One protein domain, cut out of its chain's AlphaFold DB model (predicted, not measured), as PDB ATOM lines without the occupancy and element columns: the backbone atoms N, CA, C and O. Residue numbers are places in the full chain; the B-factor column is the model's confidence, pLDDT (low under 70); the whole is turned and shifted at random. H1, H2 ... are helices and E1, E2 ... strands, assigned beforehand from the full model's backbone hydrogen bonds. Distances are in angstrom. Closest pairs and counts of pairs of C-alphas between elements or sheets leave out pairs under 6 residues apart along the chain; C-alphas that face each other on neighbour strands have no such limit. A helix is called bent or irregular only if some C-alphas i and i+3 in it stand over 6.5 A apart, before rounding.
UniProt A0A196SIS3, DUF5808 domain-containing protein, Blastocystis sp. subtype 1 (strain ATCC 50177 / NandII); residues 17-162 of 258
ATOM      1  N   VAL A  17     -25.718  51.391 -44.447       91.50
ATOM      2  CA  VAL A  17     -25.016  50.566 -45.445       91.50
ATOM      3  C   VAL A  17     -23.542  50.397 -45.077       91.50
ATOM      4  O   VAL A  17     -22.975  49.322 -45.254       91.50
ATOM      5  N   LEU A  18     -22.917  51.448 -44.544       85.31
ATOM      6  CA  LEU A  18     -21.537  51.396 -44.058       85.31
ATOM      7  C   LEU A  18     -21.386  50.550 -42.776       85.31
ATOM      8  O   LEU A  18     -20.271  50.129 -42.458       85.31
ATOM      9  N   SER A  19     -22.481  50.294 -42.057       87.50
ATOM     10  CA  SER A  19     -22.515  49.496 -40.827       87.50
ATOM     11  C   SER A  19     -22.906  48.035 -41.006       87.50
ATOM     12  O   SER A  19     -22.785  47.255 -40.065       87.50
ATOM     13  N   LEU A  20     -23.332  47.628 -42.203       88.94
ATOM     14  CA  LEU A  20     -23.714  46.237 -42.462       88.94
ATOM     15  C   LEU A  20     -22.664  45.212 -42.001       88.94
ATOM     16  O   LEU A  20     -23.068  44.229 -41.390       88.94
ATOM     17  N   PRO A  21     -21.343  45.406 -42.197       85.12
ATOM     18  CA  PRO A  21     -20.365  44.431 -41.721       85.12
ATOM     19  C   PRO A  21     -20.405  44.205 -40.203       85.12
ATOM     20  O   PRO A  21     -20.320  43.061 -39.769       85.12
ATOM     21  N   GLY A  22     -20.554  45.269 -39.404       81.62
ATOM     22  CA  GLY A  22     -20.611  45.164 -37.944       81.62
ATOM     23  C   GLY A  22     -21.909  44.521 -37.463       81.62
ATOM     24  O   GLY A  22     -21.865  43.610 -36.643       81.62
ATOM     25  N   LEU A  23     -23.043  44.924 -38.044       89.81
ATOM     26  CA  LEU A  23     -24.359  44.340 -37.754       89.81
ATOM     27  C   LEU A  23     -24.416  42.846 -38.113       89.81
ATOM     28  O   LEU A  23     -24.888  42.026 -37.331       89.81
ATOM     29  N   LEU A  24     -23.897  42.472 -39.285       89.44
ATOM     30  CA  LEU A  24     -23.851  41.075 -39.722       89.44
ATOM     31  C   LEU A  24     -22.930  40.239 -38.834       89.44
ATOM     32  O   LEU A  24     -23.287  39.119 -38.478       89.44
ATOM     33  N   PHE A  25     -21.768  40.781 -38.461       86.38
ATOM     34  CA  PHE A  25     -20.861  40.125 -37.521       86.38
ATOM     35  C   PHE A  25     -21.535  39.901 -36.163       86.38
ATOM     36  O   PHE A  25     -21.489  38.796 -35.628       86.38
ATOM     37  N   SER A  26     -22.213  40.926 -35.650       89.06
ATOM     38  CA  SER A  26     -22.925  40.884 -34.375       89.06
ATOM     39  C   SER A  26     -23.987  39.783 -34.337       89.06
ATOM     40  O   SER A  26     -23.969  38.922 -33.458       89.06
ATOM     41  N   ILE A  27     -24.834  39.716 -35.368       91.12
ATOM     42  CA  ILE A  27     -25.845  38.659 -35.514       91.12
ATOM     43  C   ILE A  27     -25.188  37.280 -35.677       91.12
ATOM     44  O   ILE A  27     -25.649  36.300 -35.085       91.12
ATOM     45  N   ALA A  28     -24.104  37.185 -36.453       91.88
ATOM     46  CA  ALA A  28     -23.404  35.922 -36.673       91.88
ATOM     47  C   ALA A  28     -22.850  35.325 -35.368       91.88
ATOM     48  O   ALA A  28     -22.906  34.108 -35.189       91.88
ATOM     49  N   CYS A  29     -22.392  36.156 -34.425       89.50
ATOM     50  CA  CYS A  29     -21.940  35.712 -33.103       89.50
ATOM     51  C   CYS A  29     -23.046  35.055 -32.259       89.50
ATOM     52  O   CYS A  29     -22.741  34.225 -31.403       89.50
ATOM     53  N   CYS A  30     -24.324  35.369 -32.496       90.19
ATOM     54  CA  CYS A  30     -25.437  34.731 -31.787       90.19
ATOM     55  C   CYS A  30     -25.770  33.334 -32.329       90.19
ATOM     56  O   CYS A  30     -26.350  32.525 -31.603       90.19
ATOM     57  N   ILE A  31     -25.408  33.028 -33.582       92.69
ATOM     58  CA  ILE A  31     -25.777  31.766 -34.243       92.69
ATOM     59  C   ILE A  31     -25.305  30.542 -33.441       92.69
ATOM     60  O   ILE A  31     -26.144  29.680 -33.179       92.69
ATOM     61  N   PRO A  32     -24.039  30.444 -32.979       94.50
ATOM     62  CA  PRO A  32     -23.594  29.304 -32.179       94.50
ATOM     63  C   PRO A  32     -24.402  29.105 -30.890       94.50
ATOM     64  O   PRO A  32     -24.717  27.969 -30.546       94.50
ATOM     65  N   CYS A  33     -24.790  30.193 -30.214       93.31
ATOM     66  CA  CYS A  33     -25.588  30.140 -28.985       93.31
ATOM     67  C   CYS A  33     -26.989  29.569 -29.261       93.31
ATOM     68  O   CYS A  33     -27.455  28.656 -28.582       93.31
ATOM     69  N   ILE A  34     -27.640  30.054 -30.323       93.44
ATOM     70  CA  ILE A  34     -28.969  29.585 -30.739       93.44
ATOM     71  C   ILE A  34     -28.910  28.117 -31.176       93.44
ATOM     72  O   ILE A  34     -29.753  27.312 -30.774       93.44
ATOM     73  N   VAL A  35     -27.900  27.754 -31.974       95.88
ATOM     74  CA  VAL A  35     -27.672  26.374 -32.422       95.88
ATOM     75  C   VAL A  35     -27.469  25.453 -31.222       95.88
ATOM     76  O   VAL A  35     -28.109  24.403 -31.168       95.88
ATOM     77  N   PHE A  36     -26.671  25.862 -30.231       96.06
ATOM     78  CA  PHE A  36     -26.510  25.112 -28.987       96.06
ATOM     79  C   PHE A  36     -27.860  24.862 -28.306       96.06
ATOM     80  O   PHE A  36     -28.170  23.711 -27.999       96.06
ATOM     81  N   CYS A  37     -28.687  25.895 -28.107       95.50
ATOM     82  CA  CYS A  37     -29.993  25.727 -27.466       95.50
ATOM     83  C   CYS A  37     -30.881  24.740 -28.233       95.50
ATOM     84  O   CYS A  37     -31.496  23.860 -27.630       95.50
ATOM     85  N   ILE A  38     -30.948  24.861 -29.562       96.19
ATOM     86  CA  ILE A  38     -31.782  23.994 -30.407       96.19
ATOM     87  C   ILE A  38     -31.307  22.541 -30.330       96.19
ATOM     88  O   ILE A  38     -32.116  21.646 -30.082       96.19
ATOM     89  N   MET A  39     -30.002  22.304 -30.497       97.12
ATOM     90  CA  MET A  39     -29.417  20.957 -30.494       97.12
ATOM     91  C   MET A  39     -29.572  20.246 -29.150       97.12
ATOM     92  O   MET A  39     -29.615  19.018 -29.099       97.12
ATOM     93  N   ASN A  40     -29.653  21.010 -28.063       96.56
ATOM     94  CA  ASN A  40     -29.644  20.470 -26.713       96.56
ATOM     95  C   ASN A  40     -31.010  20.496 -26.020       96.56
ATOM     96  O   ASN A  40     -31.147  19.900 -24.952       96.56
ATOM     97  N   LYS A  41     -32.040  21.122 -26.610       96.31
ATOM     98  CA  LYS A  41     -33.372  21.268 -25.993       96.31
ATOM     99  C   LYS A  41     -33.973  19.940 -25.522       96.31
ATOM    100  O   LYS A  41     -34.637  19.898 -24.491       96.31
ATOM    101  N   SER A  42     -33.759  18.857 -26.272       96.50
ATOM    102  CA  SER A  42     -34.317  17.530 -25.971       96.50
ATOM    103  C   SER A  42     -33.783  16.912 -24.678       96.50
ATOM    104  O   SER A  42     -34.454  16.063 -24.096       96.50
ATOM    105  N   LYS A  43     -32.603  17.342 -24.222       96.88
ATOM    106  CA  LYS A  43     -31.959  16.854 -22.999       96.88
ATOM    107  C   LYS A  43     -32.499  17.528 -21.734       96.88
ATOM    108  O   LYS A  43     -32.260  17.031 -20.641       96.88
ATOM    109  N   LEU A  44     -33.210  18.651 -21.865       96.88
ATOM    110  CA  LEU A  44     -33.768  19.354 -20.715       96.88
ATOM    111  C   LEU A  44     -34.930  18.560 -20.090       96.88
ATOM    112  O   LEU A  44     -35.765  18.013 -20.819       96.88
ATOM    113  N   PRO A  45     -35.069  18.535 -18.758       96.50
ATOM    114  CA  PRO A  45     -36.254  18.014 -18.076       96.50
ATOM    115  C   PRO A  45     -37.505  18.871 -18.365       96.50
ATOM    116  O   PRO A  45     -37.399  19.934 -18.977       96.50
ATOM    117  N   PRO A  46     -38.721  18.413 -18.007       97.06
ATOM    118  CA  PRO A  46     -39.944  19.213 -18.156       97.06
ATOM    119  C   PRO A  46     -39.931  20.515 -17.342       97.06
ATOM    120  O   PRO A  46     -40.502  21.511 -17.780       97.06
ATOM    121  N   VAL A  47     -39.253  20.503 -16.191       96.38
ATOM    122  CA  VAL A  47     -39.036  21.654 -15.307       96.38
ATOM    123  C   VAL A  47     -37.540  21.825 -15.119       96.38
ATOM    124  O   VAL A  47     -36.855  20.856 -14.805       96.38
ATOM    125  N   CYS A  48     -37.051  23.041 -15.322       96.12
ATOM    126  CA  CYS A  48     -35.649  23.402 -15.207       96.12
ATOM    127  C   CYS A  48     -35.425  24.283 -13.972       96.12
ATOM    128  O   CYS A  48     -36.205  25.199 -13.716       96.12
ATOM    129  N   ALA A  49     -34.343  24.036 -13.241       94.06
ATOM    130  CA  ALA A  49     -33.768  24.980 -12.297       94.06
ATOM    131  C   ALA A  49     -33.260  26.213 -13.061       94.06
ATOM    132  O   ALA A  49     -32.426  26.095 -13.959       94.06
ATOM    133  N   SER A  50     -33.768  27.391 -12.723       90.56
ATOM    134  CA  SER A  50     -33.332  28.669 -13.302       90.56
ATOM    135  C   SER A  50     -32.553  29.525 -12.312       90.56
ATOM    136  O   SER A  50     -31.805  30.398 -12.742       90.56
ATOM    137  N   HIS A  51     -32.700  29.255 -11.014       87.00
ATOM    138  CA  HIS A  51     -32.105  30.035  -9.939       87.00
ATOM    139  C   HIS A  51     -31.577  29.133  -8.820       87.00
ATOM    140  O   HIS A  51     -32.120  28.047  -8.591       87.00
ATOM    141  N   PHE A  52     -30.517  29.588  -8.148       86.62
ATOM    142  CA  PHE A  52     -29.802  28.846  -7.115       86.62
ATOM    143  C   PHE A  52     -29.530  29.738  -5.906       86.62
ATOM    144  O   PHE A  52     -29.179  30.909  -6.055       86.62
ATOM    145  N   ASP A  53     -29.653  29.181  -4.707       85.00
ATOM    146  CA  ASP A  53     -29.308  29.881  -3.475       85.00
ATOM    147  C   ASP A  53     -27.784  29.908  -3.218       85.00
ATOM    148  O   ASP A  53     -26.976  29.351  -3.965       85.00
ATOM    149  N   ALA A  54     -27.368  30.545  -2.119       82.56
ATOM    150  CA  ALA A  54     -25.957  30.639  -1.729       82.56
ATOM    151  C   ALA A  54     -25.303  29.280  -1.396       82.56
ATOM    152  O   ALA A  54     -24.076  29.188  -1.351       82.56
ATOM    153  N   SER A  55     -26.103  28.235  -1.156       82.00
ATOM    154  CA  SER A  55     -25.625  26.861  -0.966       82.00
ATOM    155  C   SER A  55     -25.465  26.101  -2.289       82.00
ATOM    156  O   SER A  55     -24.896  25.007  -2.308       82.00
ATOM    157  N   GLY A  56     -25.902  26.699  -3.403       81.06
ATOM    158  CA  GLY A  56     -25.882  26.108  -4.736       81.06
ATOM    159  C   GLY A  56     -27.061  25.174  -5.002       81.06
ATOM    160  O   GLY A  56     -27.008  24.409  -5.966       81.06
ATOM    161  N   LEU A  57     -28.107  25.209  -4.169       88.12
ATOM    162  CA  LEU A  57     -29.326  24.436  -4.391       88.12
ATOM    163  C   LEU A  57     -30.320  25.225  -5.246       88.12
ATOM    164  O   LEU A  57     -30.455  26.434  -5.053       88.12
ATOM    165  N   PRO A  58     -31.043  24.564  -6.170       91.25
ATOM    166  CA  PRO A  58     -32.120  25.209  -6.900       91.25
ATOM    167  C   PRO A  58     -33.205  25.721  -5.953       91.25
ATOM    168  O   PRO A  58     -33.676  24.976  -5.096       91.25
ATOM    169  N   ASN A  59     -33.626  26.967  -6.139       91.31
ATOM    170  CA  ASN A  59     -34.747  27.569  -5.407       91.31
ATOM    171  C   ASN A  59     -35.700  28.368  -6.318       91.31
ATOM    172  O   ASN A  59     -36.709  28.878  -5.838       91.31
ATOM    173  N   GLY A  60     -35.416  28.436  -7.622       91.62
ATOM    174  CA  GLY A  60     -36.308  28.994  -8.636       91.62
ATOM    175  C   GLY A  60     -36.324  28.127  -9.891       91.62
ATOM    176  O   GLY A  60     -35.308  27.537 -10.278       91.62
ATOM    177  N   TYR A  61     -37.498  28.027 -10.512       94.31
ATOM    178  CA  TYR A  61     -37.773  27.046 -11.559       94.31
ATOM    179  C   TYR A  61     -38.599  27.635 -12.696       94.31
ATOM    180  O   TYR A  61     -39.433  28.519 -12.503       94.31
ATOM    181  N   GLN A  62     -38.409  27.077 -13.886       94.88
ATOM    182  CA  GLN A  62     -39.154  27.410 -15.096       94.88
ATOM    183  C   GLN A  62     -39.549  26.126 -15.827       94.88
ATOM    184  O   GLN A  62     -38.858  25.111 -15.735       94.88
ATOM    185  N   ASP A  63     -40.636  26.146 -16.598       96.69
ATOM    186  CA  ASP A  63     -40.895  25.047 -17.528       96.69
ATOM    187  C   ASP A  63     -39.838  25.017 -18.647       96.69
ATOM    188  O   ASP A  63     -39.205  26.027 -18.980       96.69
ATOM    189  N   ARG A  64     -39.674  23.845 -19.269       95.62
ATOM    190  CA  ARG A  64     -38.697  23.611 -20.342       95.62
ATOM    191  C   ARG A  64     -38.748  24.658 -21.455       95.62
ATOM    192  O   ARG A  64     -37.702  25.028 -21.989       95.62
ATOM    193  N   ASN A  65     -39.941  25.076 -21.881       96.19
ATOM    194  CA  ASN A  65     -40.069  25.996 -23.006       96.19
ATOM    195  C   ASN A  65     -39.698  27.417 -22.599       96.19
ATOM    196  O   ASN A  65     -39.013  28.082 -23.375       96.19
ATOM    197  N   THR A  66     -40.088  27.853 -21.403       94.31
ATOM    198  CA  THR A  66     -39.683  29.158 -20.867       94.31
ATOM    199  C   THR A  66     -38.168  29.238 -20.704       94.31
ATOM    200  O   THR A  66     -37.555  30.157 -21.248       94.31
ATOM    201  N   PHE A  67     -37.546  28.233 -20.080       94.38
ATOM    202  CA  PHE A  67     -36.086  28.167 -19.934       94.38
ATOM    203  C   PHE A  67     -35.375  28.181 -21.299       94.38
ATOM    204  O   PHE A  67     -34.434  28.946 -21.527       94.38
ATOM    205  N   PHE A  68     -35.862  27.376 -22.251       95.56
ATOM    206  CA  PHE A  68     -35.336  27.329 -23.617       95.56
ATOM    207  C   PHE A  68     -35.419  28.688 -24.323       95.56
ATOM    208  O   PHE A  68     -34.419  29.157 -24.867       95.56
ATOM    209  N   TRP A  69     -36.595  29.324 -24.333       93.31
ATOM    210  CA  TRP A  69     -36.777  30.593 -25.035       93.31
ATOM    211  C   TRP A  69     -36.012  31.722 -24.367       93.31
ATOM    212  O   TRP A  69     -35.404  32.513 -25.080       93.31
ATOM    213  N   PHE A  70     -35.951  31.758 -23.035       90.69
ATOM    214  CA  PHE A  70     -35.086  32.691 -22.319       90.69
ATOM    215  C   PHE A  70     -33.625  32.551 -22.771       90.69
ATOM    216  O   PHE A  70     -32.997  33.540 -23.139       90.69
ATOM    217  N   SER A  71     -33.119  31.319 -22.860       90.88
ATOM    218  CA  SER A  71     -31.741  31.032 -23.290       90.88
ATOM    219  C   SER A  71     -31.433  31.492 -24.717       90.88
ATOM    220  O   SER A  71     -30.323  31.935 -24.997       90.88
ATOM    221  N   VAL A  72     -32.404  31.374 -25.627       91.44
ATOM    222  CA  VAL A  72     -32.279  31.818 -27.026       91.44
ATOM    223  C   VAL A  72     -32.374  33.340 -27.124       91.44
ATOM    224  O   VAL A  72     -31.601  33.976 -27.843       91.44
ATOM    225  N   LEU A  73     -33.335  33.924 -26.407       89.69
ATOM    226  CA  LEU A  73     -33.653  35.345 -26.478       89.69
ATOM    227  C   LEU A  73     -32.656  36.210 -25.716       89.69
ATOM    228  O   LEU A  73     -32.514  37.369 -26.073       89.69
ATOM    229  N   LEU A  74     -31.955  35.690 -24.711       86.38
ATOM    230  CA  LEU A  74     -30.982  36.466 -23.947       86.38
ATOM    231  C   LEU A  74     -29.817  36.983 -24.820       86.38
ATOM    232  O   LEU A  74     -29.676  38.202 -24.936       86.38
ATOM    233  N   PRO A  75     -29.010  36.134 -25.491       88.44
ATOM    234  CA  PRO A  75     -27.912  36.619 -26.327       88.44
ATOM    235  C   PRO A  75     -28.421  37.407 -27.542       88.44
ATOM    236  O   PRO A  75     -27.856  38.444 -27.879       88.44
ATOM    237  N   ALA A  76     -29.514  36.966 -28.177       89.19
ATOM    238  CA  ALA A  76     -30.105  37.686 -29.304       89.19
ATOM    239  C   ALA A  76     -30.654  39.059 -28.881       89.19
ATOM    240  O   ALA A  76     -30.457  40.050 -29.575       89.19
ATOM    241  N   GLY A  77     -31.313  39.125 -27.727       87.75
ATOM    242  CA  GLY A  77     -31.899  40.334 -27.164       87.75
ATOM    243  C   GLY A  77     -30.842  41.358 -26.781       87.75
ATOM    244  O   GLY A  77     -30.988  42.519 -27.148       87.75
ATOM    245  N   ILE A  78     -29.752  40.934 -26.129       88.00
ATOM    246  CA  ILE A  78     -28.604  41.806 -25.824       88.00
ATOM    247  C   ILE A  78     -28.025  42.391 -27.116       88.00
ATOM    248  O   ILE A  78     -27.896  43.611 -27.234       88.00
ATOM    249  N   THR A  79     -27.739  41.542 -28.104       90.00
ATOM    250  CA  THR A  79     -27.211  41.962 -29.408       90.00
ATOM    251  C   THR A  79     -28.124  42.978 -30.092       90.00
ATOM    252  O   THR A  79     -27.689  44.080 -30.426       90.00
ATOM    253  N   LEU A  80     -29.409  42.648 -30.248       91.00
ATOM    254  CA  LEU A  80     -30.377  43.515 -30.920       91.00
ATOM    255  C   LEU A  80     -30.599  44.827 -30.167       91.00
ATOM    256  O   LEU A  80     -30.767  45.869 -30.796       91.00
ATOM    257  N   PHE A  81     -30.585  44.796 -28.835       88.25
ATOM    258  CA  PHE A  81     -30.722  45.988 -28.006       88.25
ATOM    259  C   PHE A  81     -29.546  46.951 -28.204       88.25
ATOM    260  O   PHE A  81     -29.755  48.143 -28.439       88.25
ATOM    261  N   VAL A  82     -28.312  46.444 -28.177       87.06
ATOM    262  CA  VAL A  82     -27.116  47.273 -28.385       87.06
ATOM    263  C   VAL A  82     -27.039  47.790 -29.827       87.06
ATOM    264  O   VAL A  82     -26.744  48.968 -30.042       87.06
ATOM    265  N   ASP A  83     -27.385  46.960 -30.814       90.50
ATOM    266  CA  ASP A  83     -27.470  47.380 -32.218       90.50
ATOM    267  C   ASP A  83     -28.544  48.456 -32.425       90.50
ATOM    268  O   ASP A  83     -28.313  49.432 -33.145       90.50
ATOM    269  N   ALA A  84     -29.690  48.345 -31.747       90.06
ATOM    270  CA  ALA A  84     -30.734  49.365 -31.770       90.06
ATOM    271  C   ALA A  84     -30.236  50.699 -31.195       90.06
ATOM    272  O   ALA A  84     -30.473  51.743 -31.804       90.06
ATOM    273  N   ILE A  85     -29.488  50.685 -30.087       85.00
ATOM    274  CA  ILE A  85     -28.850  51.897 -29.544       85.00
ATOM    275  C   ILE A  85     -27.895  52.506 -30.576       85.00
ATOM    276  O   ILE A  85     -27.951  53.710 -30.840       85.00
ATOM    277  N   GLY A  86     -27.045  51.690 -31.203       84.06
ATOM    278  CA  GLY A  86     -26.135  52.168 -32.240       84.06
ATOM    279  C   GLY A  86     -26.875  52.775 -33.437       84.06
ATOM    280  O   GLY A  86     -26.479  53.830 -33.935       84.06
ATOM    281  N   LEU A  87     -27.984  52.164 -33.863       90.25
ATOM    282  CA  LEU A  87     -28.841  52.680 -34.930       90.25
ATOM    283  C   LEU A  87     -29.484  54.012 -34.535       90.25
ATOM    284  O   LEU A  87     -29.448  54.947 -35.335       90.25
ATOM    285  N   LEU A  88     -29.986  54.145 -33.305       86.19
ATOM    286  CA  LEU A  88     -30.518  55.409 -32.783       86.19
ATOM    287  C   LEU A  88     -29.452  56.511 -32.786       86.19
ATOM    288  O   LEU A  88     -29.732  57.633 -33.209       86.19
ATOM    289  N   ILE A  89     -28.210  56.185 -32.418       78.75
ATOM    290  CA  ILE A  89     -27.085  57.126 -32.494       78.75
ATOM    291  C   ILE A  89     -26.879  57.614 -33.933       78.75
ATOM    292  O   ILE A  89     -26.641  58.806 -34.150       78.75
ATOM    293  N   THR A  90     -27.053  56.749 -34.942       82.50
ATOM    294  CA  THR A  90     -26.936  57.171 -36.350       82.50
ATOM    295  C   THR A  90     -27.994  58.185 -36.795       82.50
ATOM    296  O   THR A  90     -27.777  58.885 -37.787       82.50
ATOM    297  N   LEU A  91     -29.100  58.311 -36.059       85.75
ATOM    298  CA  LEU A  91     -30.156  59.289 -36.325       85.75
ATOM    299  C   LEU A  91     -29.870  60.655 -35.685       85.75
ATOM    300  O   LEU A  91     -30.449  61.656 -36.106       85.75
ATOM    301  N   LEU A  92     -28.959  60.723 -34.709       80.62
ATOM    302  CA  LEU A  92     -28.647  61.961 -33.995       80.62
ATOM    303  C   LEU A  92     -28.070  63.030 -34.935       80.62
ATOM    304  O   LEU A  92     -27.262  62.696 -35.809       80.62
ATOM    305  N   PRO A  93     -28.432  64.318 -34.777       81.50
ATOM    306  CA  PRO A  93     -27.909  65.398 -35.612       81.50
ATOM    307  C   PRO A  93     -26.393  65.556 -35.445       81.50
ATOM    308  O   PRO A  93     -25.824  65.133 -34.447       81.50
ATOM    309  N   ALA A  94     -25.728  66.211 -36.404       74.81
ATOM    310  CA  ALA A  94     -24.285  66.480 -36.337       74.81
ATOM    311  C   ALA A  94     -23.873  67.203 -35.037       74.81
ATOM    312  O   ALA A  94     -22.811  66.926 -34.498       74.81
ATOM    313  N   SER A  95     -24.746  68.063 -34.504       69.94
ATOM    314  CA  SER A  95     -24.550  68.764 -33.231       69.94
ATOM    315  C   SER A  95     -24.535  67.852 -32.004       69.94
ATOM    316  O   SER A  95     -24.085  68.286 -30.958       69.94
ATOM    317  N   ALA A  96     -25.017  66.611 -32.099       67.94
ATOM    318  CA  ALA A  96     -24.915  65.643 -31.007       67.94
ATOM    319  C   ALA A  96     -23.508  65.031 -30.894       67.94
ATOM    320  O   ALA A  96     -23.181  64.408 -29.888       67.94
ATOM    321  N   TYR A  97     -22.673  65.200 -31.924       66.62
ATOM    322  CA  TYR A  97     -21.288  64.738 -31.955       66.62
ATOM    323  C   TYR A  97     -20.372  65.857 -31.452       66.62
ATOM    324  O   TYR A  97     -19.537  66.373 -32.198       66.62
ATOM    325  N   ASN A  98     -20.579  66.251 -30.192       54.47
ATOM    326  CA  ASN A  98     -19.797  67.294 -29.526       54.47
ATOM    327  C   ASN A  98     -18.293  67.016 -29.650       54.47
ATOM    328  O   ASN A  98     -17.872  65.861 -29.726       54.47
ATOM    329  N   GLY A  99     -17.500  68.084 -29.740       53.62
ATOM    330  CA  GLY A  99     -16.049  68.028 -29.922       53.62
ATOM    331  C   GLY A  99     -15.567  67.660 -31.336       53.62
ATOM    332  O   GLY A  99     -14.366  67.704 -31.595       53.62
ATOM    333  N   ILE A 100     -16.452  67.307 -32.277       59.75
ATOM    334  CA  ILE A 100     -16.069  67.131 -33.685       59.75
ATOM    335  C   ILE A 100     -16.343  68.425 -34.445       59.75
ATOM    336  O   ILE A 100     -17.457  68.940 -34.400       59.75
ATOM    337  N   ASP A 101     -15.341  68.913 -35.183       65.88
ATOM    338  CA  ASP A 101     -15.480  70.095 -36.034       65.88
ATOM    339  C   ASP A 101     -16.714  69.966 -36.962       65.88
ATOM    340  O   ASP A 101     -16.773  69.060 -37.809       65.88
ATOM    341  N   PRO A 102     -17.712  70.862 -36.828       70.00
ATOM    342  CA  PRO A 102     -18.901  70.844 -37.667       70.00
ATOM    343  C   PRO A 102     -18.596  70.973 -39.164       70.00
ATOM    344  O   PRO A 102     -19.360  70.440 -39.979       70.00
ATOM    345  N   GLU A 103     -17.514  71.654 -39.554       77.12
ATOM    346  CA  GLU A 103     -17.115  71.755 -40.962       77.12
ATOM    347  C   GLU A 103     -16.598  70.417 -41.492       77.12
ATOM    348  O   GLU A 103     -17.026  69.958 -42.561       77.12
ATOM    349  N   TYR A 104     -15.775  69.719 -40.705       74.44
ATOM    350  CA  TYR A 104     -15.362  68.349 -40.999       74.44
ATOM    351  C   TYR A 104     -16.554  67.393 -41.167       74.44
ATOM    352  O   TYR A 104     -16.566  66.601 -42.116       74.44
ATOM    353  N   LEU A 105     -17.572  67.474 -40.297       73.69
ATOM    354  CA  LEU A 105     -18.774  66.626 -40.376       73.69
ATOM    355  C   LEU A 105     -19.558  66.837 -41.676       73.69
ATOM    356  O   LEU A 105     -20.064  65.873 -42.264       73.69
ATOM    357  N   LYS A 106     -19.652  68.094 -42.126       81.06
ATOM    358  CA  LYS A 106     -20.371  68.495 -43.345       81.06
ATOM    359  C   LYS A 106     -19.604  68.147 -44.625       81.06
ATOM    360  O   LYS A 106     -20.216  68.033 -45.692       81.06
ATOM    361  N   LYS A 107     -18.285  67.943 -44.543       80.56
ATOM    362  CA  LYS A 107     -17.441  67.617 -45.698       80.56
ATOM    363  C   LYS A 107     -17.717  66.200 -46.213       80.56
ATOM    364  O   LYS A 107     -17.585  65.203 -45.505       80.56
ATOM    365  N   GLY A 108     -18.064  66.100 -47.497       86.12
ATOM    366  CA  GLY A 108     -18.229  64.816 -48.179       86.12
ATOM    367  C   GLY A 108     -19.265  63.910 -47.506       86.12
ATOM    368  O   GLY A 108     -20.431  64.289 -47.379       86.12
ATOM    369  N   ASN A 109     -18.845  62.701 -47.121       85.81
ATOM    370  CA  ASN A 109     -19.675  61.698 -46.441       85.81
ATOM    371  C   ASN A 109     -19.227  61.439 -44.989       85.81
ATOM    372  O   ASN A 109     -19.537  60.388 -44.425       85.81
ATOM    373  N   ASN A 110     -18.467  62.367 -44.398       78.38
ATOM    374  CA  ASN A 110     -17.784  62.152 -43.123       78.38
ATOM    375  C   ASN A 110     -18.757  61.804 -41.998       78.38
ATOM    376  O   ASN A 110     -18.572  60.767 -41.372       78.38
ATOM    377  N   LEU A 111     -19.837  62.569 -41.804       81.81
ATOM    378  CA  LEU A 111     -20.834  62.285 -40.763       81.81
ATOM    379  C   LEU A 111     -21.367  60.839 -40.806       81.81
ATOM    380  O   LEU A 111     -21.455  60.182 -39.772       81.81
ATOM    381  N   ASN A 112     -21.679  60.307 -41.993       85.00
ATOM    382  CA  ASN A 112     -22.156  58.925 -42.129       85.00
ATOM    383  C   ASN A 112     -21.063  57.892 -41.836       85.00
ATOM    384  O   ASN A 112     -21.373  56.834 -41.297       85.00
ATOM    385  N   ILE A 113     -19.801  58.200 -42.144       79.00
ATOM    386  CA  ILE A 113     -18.647  57.359 -41.793       79.00
ATOM    387  C   ILE A 113     -18.426  57.344 -40.273       79.00
ATOM    388  O   ILE A 113     -18.085  56.303 -39.710       79.00
ATOM    389  N   ILE A 114     -18.614  58.480 -39.591       74.81
ATOM    390  CA  ILE A 114     -18.532  58.553 -38.124       74.81
ATOM    391  C   ILE A 114     -19.604  57.663 -37.507       74.81
ATOM    392  O   ILE A 114     -19.281  56.711 -36.795       74.81
ATOM    393  N   ARG A 115     -20.862  57.934 -37.870       82.19
ATOM    394  CA  ARG A 115     -22.042  57.173 -37.453       82.19
ATOM    395  C   ARG A 115     -21.846  55.677 -37.652       82.19
ATOM    396  O   ARG A 115     -22.078  54.900 -36.731       82.19
ATOM    397  N   SER A 116     -21.371  55.278 -38.833       80.50
ATOM    398  CA  SER A 116     -21.285  53.864 -39.169       80.50
ATOM    399  C   SER A 116     -20.252  53.116 -38.339       80.50
ATOM    400  O   SER A 116     -20.466  51.987 -37.903       80.50
ATOM    401  N   LYS A 117     -19.111  53.758 -38.107       75.62
ATOM    402  CA  LYS A 117     -18.041  53.214 -37.281       75.62
ATOM    403  C   LYS A 117     -18.445  53.163 -35.795       75.62
ATOM    404  O   LYS A 117     -18.010  52.237 -35.121       75.62
ATOM    405  N   MET A 118     -19.234  54.120 -35.286       74.06
ATOM    406  CA  MET A 118     -19.765  54.072 -33.911       74.06
ATOM    407  C   MET A 118     -20.747  52.917 -33.741       74.06
ATOM    408  O   MET A 118     -20.619  52.148 -32.793       74.06
ATOM    409  N   LEU A 119     -21.664  52.749 -34.695       82.81
ATOM    410  CA  LEU A 119     -22.565  51.601 -34.716       82.81
ATOM    411  C   LEU A 119     -21.777  50.283 -34.774       82.81
ATOM    412  O   LEU A 119     -21.975  49.441 -33.914       82.81
ATOM    413  N   ASN A 120     -20.799  50.137 -35.675       78.56
ATOM    414  CA  ASN A 120     -19.987  48.911 -35.753       78.56
ATOM    415  C   ASN A 120     -19.233  48.591 -34.452       78.56
ATOM    416  O   ASN A 120     -19.062  47.421 -34.121       78.56
ATOM    417  N   MET A 121     -18.766  49.614 -33.727       75.31
ATOM    418  CA  MET A 121     -18.131  49.434 -32.418       75.31
ATOM    419  C   MET A 121     -19.129  48.887 -31.395       75.31
ATOM    420  O   MET A 121     -18.820  47.921 -30.702       75.31
ATOM    421  N   LEU A 122     -20.322  49.484 -31.321       78.31
ATOM    422  CA  LEU A 122     -21.381  49.031 -30.421       78.31
ATOM    423  C   LEU A 122     -21.833  47.612 -30.767       78.31
ATOM    424  O   LEU A 122     -21.926  46.790 -29.866       78.31
ATOM    425  N   SER A 123     -21.998  47.294 -32.050       83.94
ATOM    426  CA  SER A 123     -22.320  45.944 -32.525       83.94
ATOM    427  C   SER A 123     -21.288  44.905 -32.086       83.94
ATOM    428  O   SER A 123     -21.643  43.839 -31.595       83.94
ATOM    429  N   MET A 124     -19.994  45.222 -32.205       77.56
ATOM    430  CA  MET A 124     -18.924  44.329 -31.752       77.56
ATOM    431  C   MET A 124     -18.936  44.133 -30.227       77.56
ATOM    432  O   MET A 124     -18.714  43.029 -29.742       77.56
ATOM    433  N   LEU A 125     -19.190  45.195 -29.463       74.81
ATOM    434  CA  LEU A 125     -19.271  45.110 -28.004       74.81
ATOM    435  C   LEU A 125     -20.509  44.324 -27.551       74.81
ATOM    436  O   LEU A 125     -20.410  43.470 -26.673       74.81
ATOM    437  N   GLY A 126     -21.660  44.578 -28.176       83.81
ATOM    438  CA  GLY A 126     -22.910  43.871 -27.911       83.81
ATOM    439  C   GLY A 126     -22.791  42.374 -28.170       83.81
ATOM    440  O   GLY A 126     -23.273  41.577 -27.367       83.81
ATOM    441  N   SER A 127     -22.076  41.976 -29.225       85.94
ATOM    442  CA  SER A 127     -21.870  40.562 -29.528       85.94
ATOM    443  C   SER A 127     -20.919  39.863 -28.554       85.94
ATOM    444  O   SER A 127     -21.199  38.737 -28.138       85.94
ATOM    445  N   LEU A 128     -19.840  40.525 -28.121       81.31
ATOM    446  CA  LEU A 128     -18.963  40.010 -27.059       81.31
ATOM    447  C   LEU A 128     -19.728  39.826 -25.747       81.31
ATOM    448  O   LEU A 128     -19.601  38.790 -25.093       81.31
ATOM    449  N   LEU A 129     -20.566  40.805 -25.404       82.19
ATOM    450  CA  LEU A 129     -21.422  40.747 -24.231       82.19
ATOM    451  C   LEU A 129     -22.418  39.583 -24.327       82.19
ATOM    452  O   LEU A 129     -22.520  38.786 -23.401       82.19
ATOM    453  N   ALA A 130     -23.104  39.421 -25.458       88.69
ATOM    454  CA  ALA A 130     -24.031  38.313 -25.671       88.69
ATOM    455  C   ALA A 130     -23.355  36.939 -25.499       88.69
ATOM    456  O   ALA A 130     -23.908  36.062 -24.831       88.69
ATOM    457  N   VAL A 131     -22.148  36.761 -26.048       88.06
ATOM    458  CA  VAL A 131     -21.364  35.521 -25.906       88.06
ATOM    459  C   VAL A 131     -20.942  35.287 -24.454       88.06
ATOM    460  O   VAL A 131     -21.026  34.157 -23.973       88.06
ATOM    461  N   PHE A 132     -20.529  36.335 -23.741       83.88
ATOM    462  CA  PHE A 132     -20.189  36.250 -22.321       83.88
ATOM    463  C   PHE A 132     -21.384  35.819 -21.464       83.88
ATOM    464  O   PHE A 132     -21.284  34.886 -20.673       83.88
ATOM    465  N   PHE A 133     -22.541  36.451 -21.649       82.69
ATOM    466  CA  PHE A 133     -23.748  36.084 -20.908       82.69
ATOM    467  C   PHE A 133     -24.173  34.648 -21.187       82.69
ATOM    468  O   PHE A 133     -24.557  33.923 -20.270       82.69
ATOM    469  N   PHE A 134     -24.057  34.215 -22.443       88.12
ATOM    470  CA  PHE A 134     -24.350  32.838 -22.800       88.12
ATOM    471  C   PHE A 134     -23.370  31.847 -22.158       88.12
ATOM    472  O   PHE A 134     -23.812  30.819 -21.658       88.12
ATOM    473  N   SER A 135     -22.069  32.152 -22.106       85.06
ATOM    474  CA  SER A 135     -21.079  31.265 -21.475       85.06
ATOM    475  C   SER A 135     -21.246  31.155 -19.956       85.06
ATOM    476  O   SER A 135     -20.921  30.118 -19.383       85.06
ATOM    477  N   VAL A 136     -21.793  32.185 -19.305       82.06
ATOM    478  CA  VAL A 136     -22.193  32.137 -17.889       82.06
ATOM    479  C   VAL A 136     -23.482  31.332 -17.695       82.06
ATOM    480  O   VAL A 136     -23.640  30.657 -16.679       82.06
ATOM    481  N   PHE A 137     -24.401  31.383 -18.661       85.12
ATOM    482  CA  PHE A 137     -25.687  30.689 -18.585       85.12
ATOM    483  C   PHE A 137     -25.605  29.203 -18.980       85.12
ATOM    484  O   PHE A 137     -26.369  28.381 -18.475       85.12
ATOM    485  N   GLU A 138     -24.682  28.830 -19.864       89.75
ATOM    486  CA  GLU A 138     -24.521  27.466 -20.384       89.75
ATOM    487  C   GLU A 138     -24.298  26.396 -19.291       89.75
ATOM    488  O   GLU A 138     -24.981  25.371 -19.336       89.75
ATOM    489  N   PRO A 139     -23.523  26.631 -18.215       88.88
ATOM    490  CA  PRO A 139     -23.433  25.691 -17.097       88.88
ATOM    491  C   PRO A 139     -24.776  25.376 -16.421       88.88
ATOM    492  O   PRO A 139     -24.925  24.306 -15.832       88.88
ATOM    493  N   ASN A 140     -25.766  26.271 -16.506       89.38
ATOM    494  CA  ASN A 140     -27.112  26.014 -15.997       89.38
ATOM    495  C   ASN A 140     -27.875  25.012 -16.885       89.38
ATOM    496  O   ASN A 140     -28.594  24.147 -16.385       89.38
ATOM    497  N   TRP A 141     -27.668  25.049 -18.208       92.94
ATOM    498  CA  TRP A 141     -28.115  23.956 -19.080       92.94
ATOM    499  C   TRP A 141     -27.488  22.637 -18.649       92.94
ATOM    500  O   TRP A 141     -28.180  21.618 -18.561       92.94
ATOM    501  N   GLU A 142     -26.189  22.681 -18.343       91.94
ATOM    502  CA  GLU A 142     -25.459  21.494 -17.943       91.94
ATOM    503  C   GLU A 142     -25.922  20.926 -16.594       91.94
ATOM    504  O   GLU A 142     -25.958  19.711 -16.408       91.94
ATOM    505  N   TYR A 143     -26.347  21.783 -15.671       93.06
ATOM    506  CA  TYR A 143     -26.987  21.349 -14.434       93.06
ATOM    507  C   TYR A 143     -28.310  20.631 -14.724       93.06
ATOM    508  O   TYR A 143     -28.528  19.499 -14.293       93.06
ATOM    509  N   ASN A 144     -29.179  21.256 -15.519       94.31
ATOM    510  CA  ASN A 144     -30.544  20.782 -15.739       94.31
ATOM    511  C   ASN A 144     -30.650  19.402 -16.386       94.31
ATOM    512  O   ASN A 144     -31.577  18.659 -16.081       94.31
ATOM    513  N   TRP A 145     -29.716  19.032 -17.260       93.69
ATOM    514  CA  TRP A 145     -29.750  17.724 -17.921       93.69
ATOM    515  C   TRP A 145     -28.951  16.618 -17.193       93.69
ATOM    516  O   TRP A 145     -29.000  15.463 -17.614       93.69
ATOM    517  N   LYS A 146     -28.190  16.950 -16.133       93.38
ATOM    518  CA  LYS A 146     -27.311  16.027 -15.380       93.38
ATOM    519  C   LYS A 146     -27.854  15.764 -13.986       93.38
ATOM    520  O   LYS A 146     -27.636  14.688 -13.436       93.38
ATOM    521  N   CYS A 147     -28.534  16.749 -13.416       92.69
ATOM    522  CA  CYS A 147     -29.055  16.711 -12.066       92.69
ATOM    523  C   CYS A 147     -30.532  16.326 -12.065       92.69
ATOM    524  O   CYS A 147     -31.290  16.659 -12.977       92.69
ATOM    525  N   LYS A 148     -30.966  15.657 -10.995       92.19
ATOM    526  CA  LYS A 148     -32.393  15.478 -10.738       92.19
ATOM    527  C   LYS A 148     -32.981  16.831 -10.331       92.19
ATOM    528  O   LYS A 148     -32.531  17.425  -9.355       92.19
ATOM    529  N   ILE A 149     -33.997  17.287 -11.060       94.25
ATOM    530  CA  ILE A 149     -34.739  18.506 -10.730       94.25
ATOM    531  C   ILE A 149     -36.026  18.115 -10.008       94.25
ATOM    532  O   ILE A 149     -36.864  17.408 -10.565       94.25
ATOM    533  N   ASP A 150     -36.156  18.564  -8.765       92.81
ATOM    534  CA  ASP A 150     -37.303  18.318  -7.893       92.81
ATOM    535  C   ASP A 150     -37.650  19.636  -7.178       92.81
ATOM    536  O   ASP A 150     -36.914  20.043  -6.275       92.81
ATOM    537  N   PRO A 151     -38.686  20.365  -7.638       92.19
ATOM    538  CA  PRO A 151     -39.050  21.663  -7.070       92.19
ATOM    539  C   PRO A 151     -39.544  21.615  -5.624       92.19
ATOM    540  O   PRO A 151     -39.435  22.609  -4.914       92.19
ATOM    541  N   GLU A 152     -40.102  20.483  -5.193       93.12
ATOM    542  CA  GLU A 152     -40.606  20.315  -3.827       93.12
ATOM    543  C   GLU A 152     -39.484  19.909  -2.870       93.12
ATOM    544  O   GLU A 152     -39.459  20.338  -1.716       93.12
ATOM    545  N   HIS A 153     -38.539  19.102  -3.359       91.62
ATOM    546  CA  HIS A 153     -37.441  18.565  -2.563       91.62
ATOM    547  C   HIS A 153     -36.096  18.796  -3.267       91.62
ATOM    548  O   HIS A 153     -35.545  17.856  -3.849       91.62
ATOM    549  N   PRO A 154     -35.536  20.023  -3.217       88.19
ATOM    550  CA  PRO A 154     -34.246  20.319  -3.826       88.19
ATOM    551  C   PRO A 154     -33.164  19.382  -3.279       88.19
ATOM    552  O   PRO A 154     -32.888  19.354  -2.080       88.19
ATOM    553  N   VAL A 155     -32.552  18.598  -4.165       86.44
ATOM    554  CA  VAL A 155     -31.482  17.660  -3.809       86.44
ATOM    555  C   VAL A 155     -30.125  18.190  -4.275       86.44
ATOM    556  O   VAL A 155     -30.028  18.692  -5.398       86.44
ATOM    557  N   PRO A 156     -29.061  18.058  -3.459       85.69
ATOM    558  CA  PRO A 156     -27.710  18.390  -3.891       85.69
ATOM    559  C   PRO A 156     -27.297  17.564  -5.111       85.69
ATOM    560  O   PRO A 156     -27.472  16.345  -5.136       85.69
ATOM    561  N   CYS A 157     -26.717  18.224  -6.107       87.25
ATOM    562  CA  CYS A 157     -26.138  17.575  -7.274       87.25
ATOM    563  C   CYS A 157     -24.609  17.531  -7.169       87.25
ATOM    564  O   CYS A 157     -23.985  18.468  -6.675       87.25
ATOM    565  N   GLU A 158     -23.989  16.462  -7.675       87.19
ATOM    566  CA  GLU A 158     -22.524  16.382  -7.776       87.19
ATOM    567  C   GLU A 158     -21.959  17.392  -8.783       87.19
ATOM    568  O   GLU A 158     -20.835  17.875  -8.630       87.19
ATOM    569  N   TYR A 159     -22.748  17.736  -9.807       85.06
ATOM    570  CA  TYR A 159     -22.389  18.771 -10.759       85.06
ATOM    571  C   TYR A 159     -22.502  20.147 -10.099       85.06
ATOM    572  O   TYR A 159     -23.591  20.612  -9.761       85.06
ATOM    573  N   LYS A 160     -21.356  20.806  -9.930       79.12
ATOM    574  CA  LYS A 160     -21.283  22.170  -9.416       79.12
ATOM    575  C   LYS A 160     -21.301  23.142 -10.579       79.12
ATOM    576  O   LYS A 160     -20.446  23.066 -11.458       79.12
ATOM    577  N   ILE A 161     -22.227  24.091 -10.538       76.19
ATOM    578  CA  ILE A 161     -22.165  25.253 -11.416       76.19
ATOM    579  C   ILE A 161     -20.946  26.068 -10.993       76.19
ATOM    580  O   ILE A 161     -20.867  26.611  -9.893       76.19
ATOM    581  N   VAL A 162     -19.963  26.110 -11.875       73.12
ATOM    582  CA  VAL A 162     -18.735  26.868 -11.692       73.12
ATOM    583  C   VAL A 162     -18.841  28.047 -12.648       73.12
ATOM    584  O   VAL A 162     -19.002  27.821 -13.836       73.12
TER     585      VAL A 162
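AT A GLANCE: This is residues 17 to 162 of the 258 residues of the protein "DUF5808 domain-containing protein" of Blastocystis sp. subtype 1 (strain ATCC 50177 / NandII) (UniProt A0A196SIS3). Picture a rod: three long helical stretches, H1, H2b and H4a, lie side by side in an up-and-down bundle, each running against the one before it. At one end sit the small hairpin E1 and E2, the arms H2a and H4b and an unnamed tail, residues 147 to 162; at the other end lie a loop and short H3. The printed part has 146 residues, with four named helices and two named strands in the order H1, E1, E2, H2, H3, H4; the class is mostly helix, and the two-stranded sheet is antiparallel. The whole is loose, with a radius of gyration of the C-alphas of 20.9 A and spans of 68 by 30 by 21 A.

HOW THE PARTS SIT: Begin with H1, residues 17 to 43, which has a kink of 27 degrees near residue 28 and is irregular, with C-alphas 39 and 42 7.5 A apart. Next look at E1, residues 47 to 52, and E2, residues 58 to 63, an antiparallel hairpin; N 48 and O 62 are 2.8 A apart and N 62 and O 48 2.9 A, within hydrogen-bond range. H2, residues 64 to 91, was assigned as one helix by its hydrogen bonds but is bent: C-alphas 72 and 75 are 6.5 A apart, and its arms H2a, residues 64 to 72, and H2b, residues 75 to 91, stand at a steep tilt of 39 degrees. H1 touches H2a with residues 33 to 41 alone, closest at the C-alphas of Ile 34 and Val 72, 5.5 A. H4, residues 110 to 146, also one helix by its hydrogen bonds, is bent, with C-alphas 136 and 139 6.6 A apart; its arms are H4a, residues 110 to 136, and H4b, residues 139 to 146. H4a touches H2b, opposite ways at a shallow tilt of 15 degrees, closest at the C-alphas of Pro 75 and Ala 130, 4.3 A. H4a touches H1, the same way at a shallow tilt of 14 degrees, closest at the C-alphas of Gly 22 and Asn 120, 4.4 A. The closest C-alphas of E1 and H4b, Cys 48 and Asn 144, are 5.8 A apart. H3, residues 102 to 106, is close to H4a but not clearly touching, and apart from H2b. Every O i to N i+4 pair is within hydrogen-bond range in H2a, H2b, H3 and H4a, against 15 of 23 in H1 and 3 of 4 in H4b.

IN THESE COORDINATES: Find C-alpha 17 at (-25.016, 50.566, -45.445); from there H1 runs 41.1 A to C-alpha 43. H2b spans 24.9 A. H4a runs 39.5 A from C-alpha 110 at (-17.784, 62.152, -43.123), and H4b ends at C-alpha 146 at (-27.311, 16.027, -15.380).

THE WHOLE: The C-alphas farthest apart, of Glu 103 and His 153, are 68.7 A apart. The printed part has no cut and no long link between named elements. Look for pLDDT under 70 at residues 95 to 101.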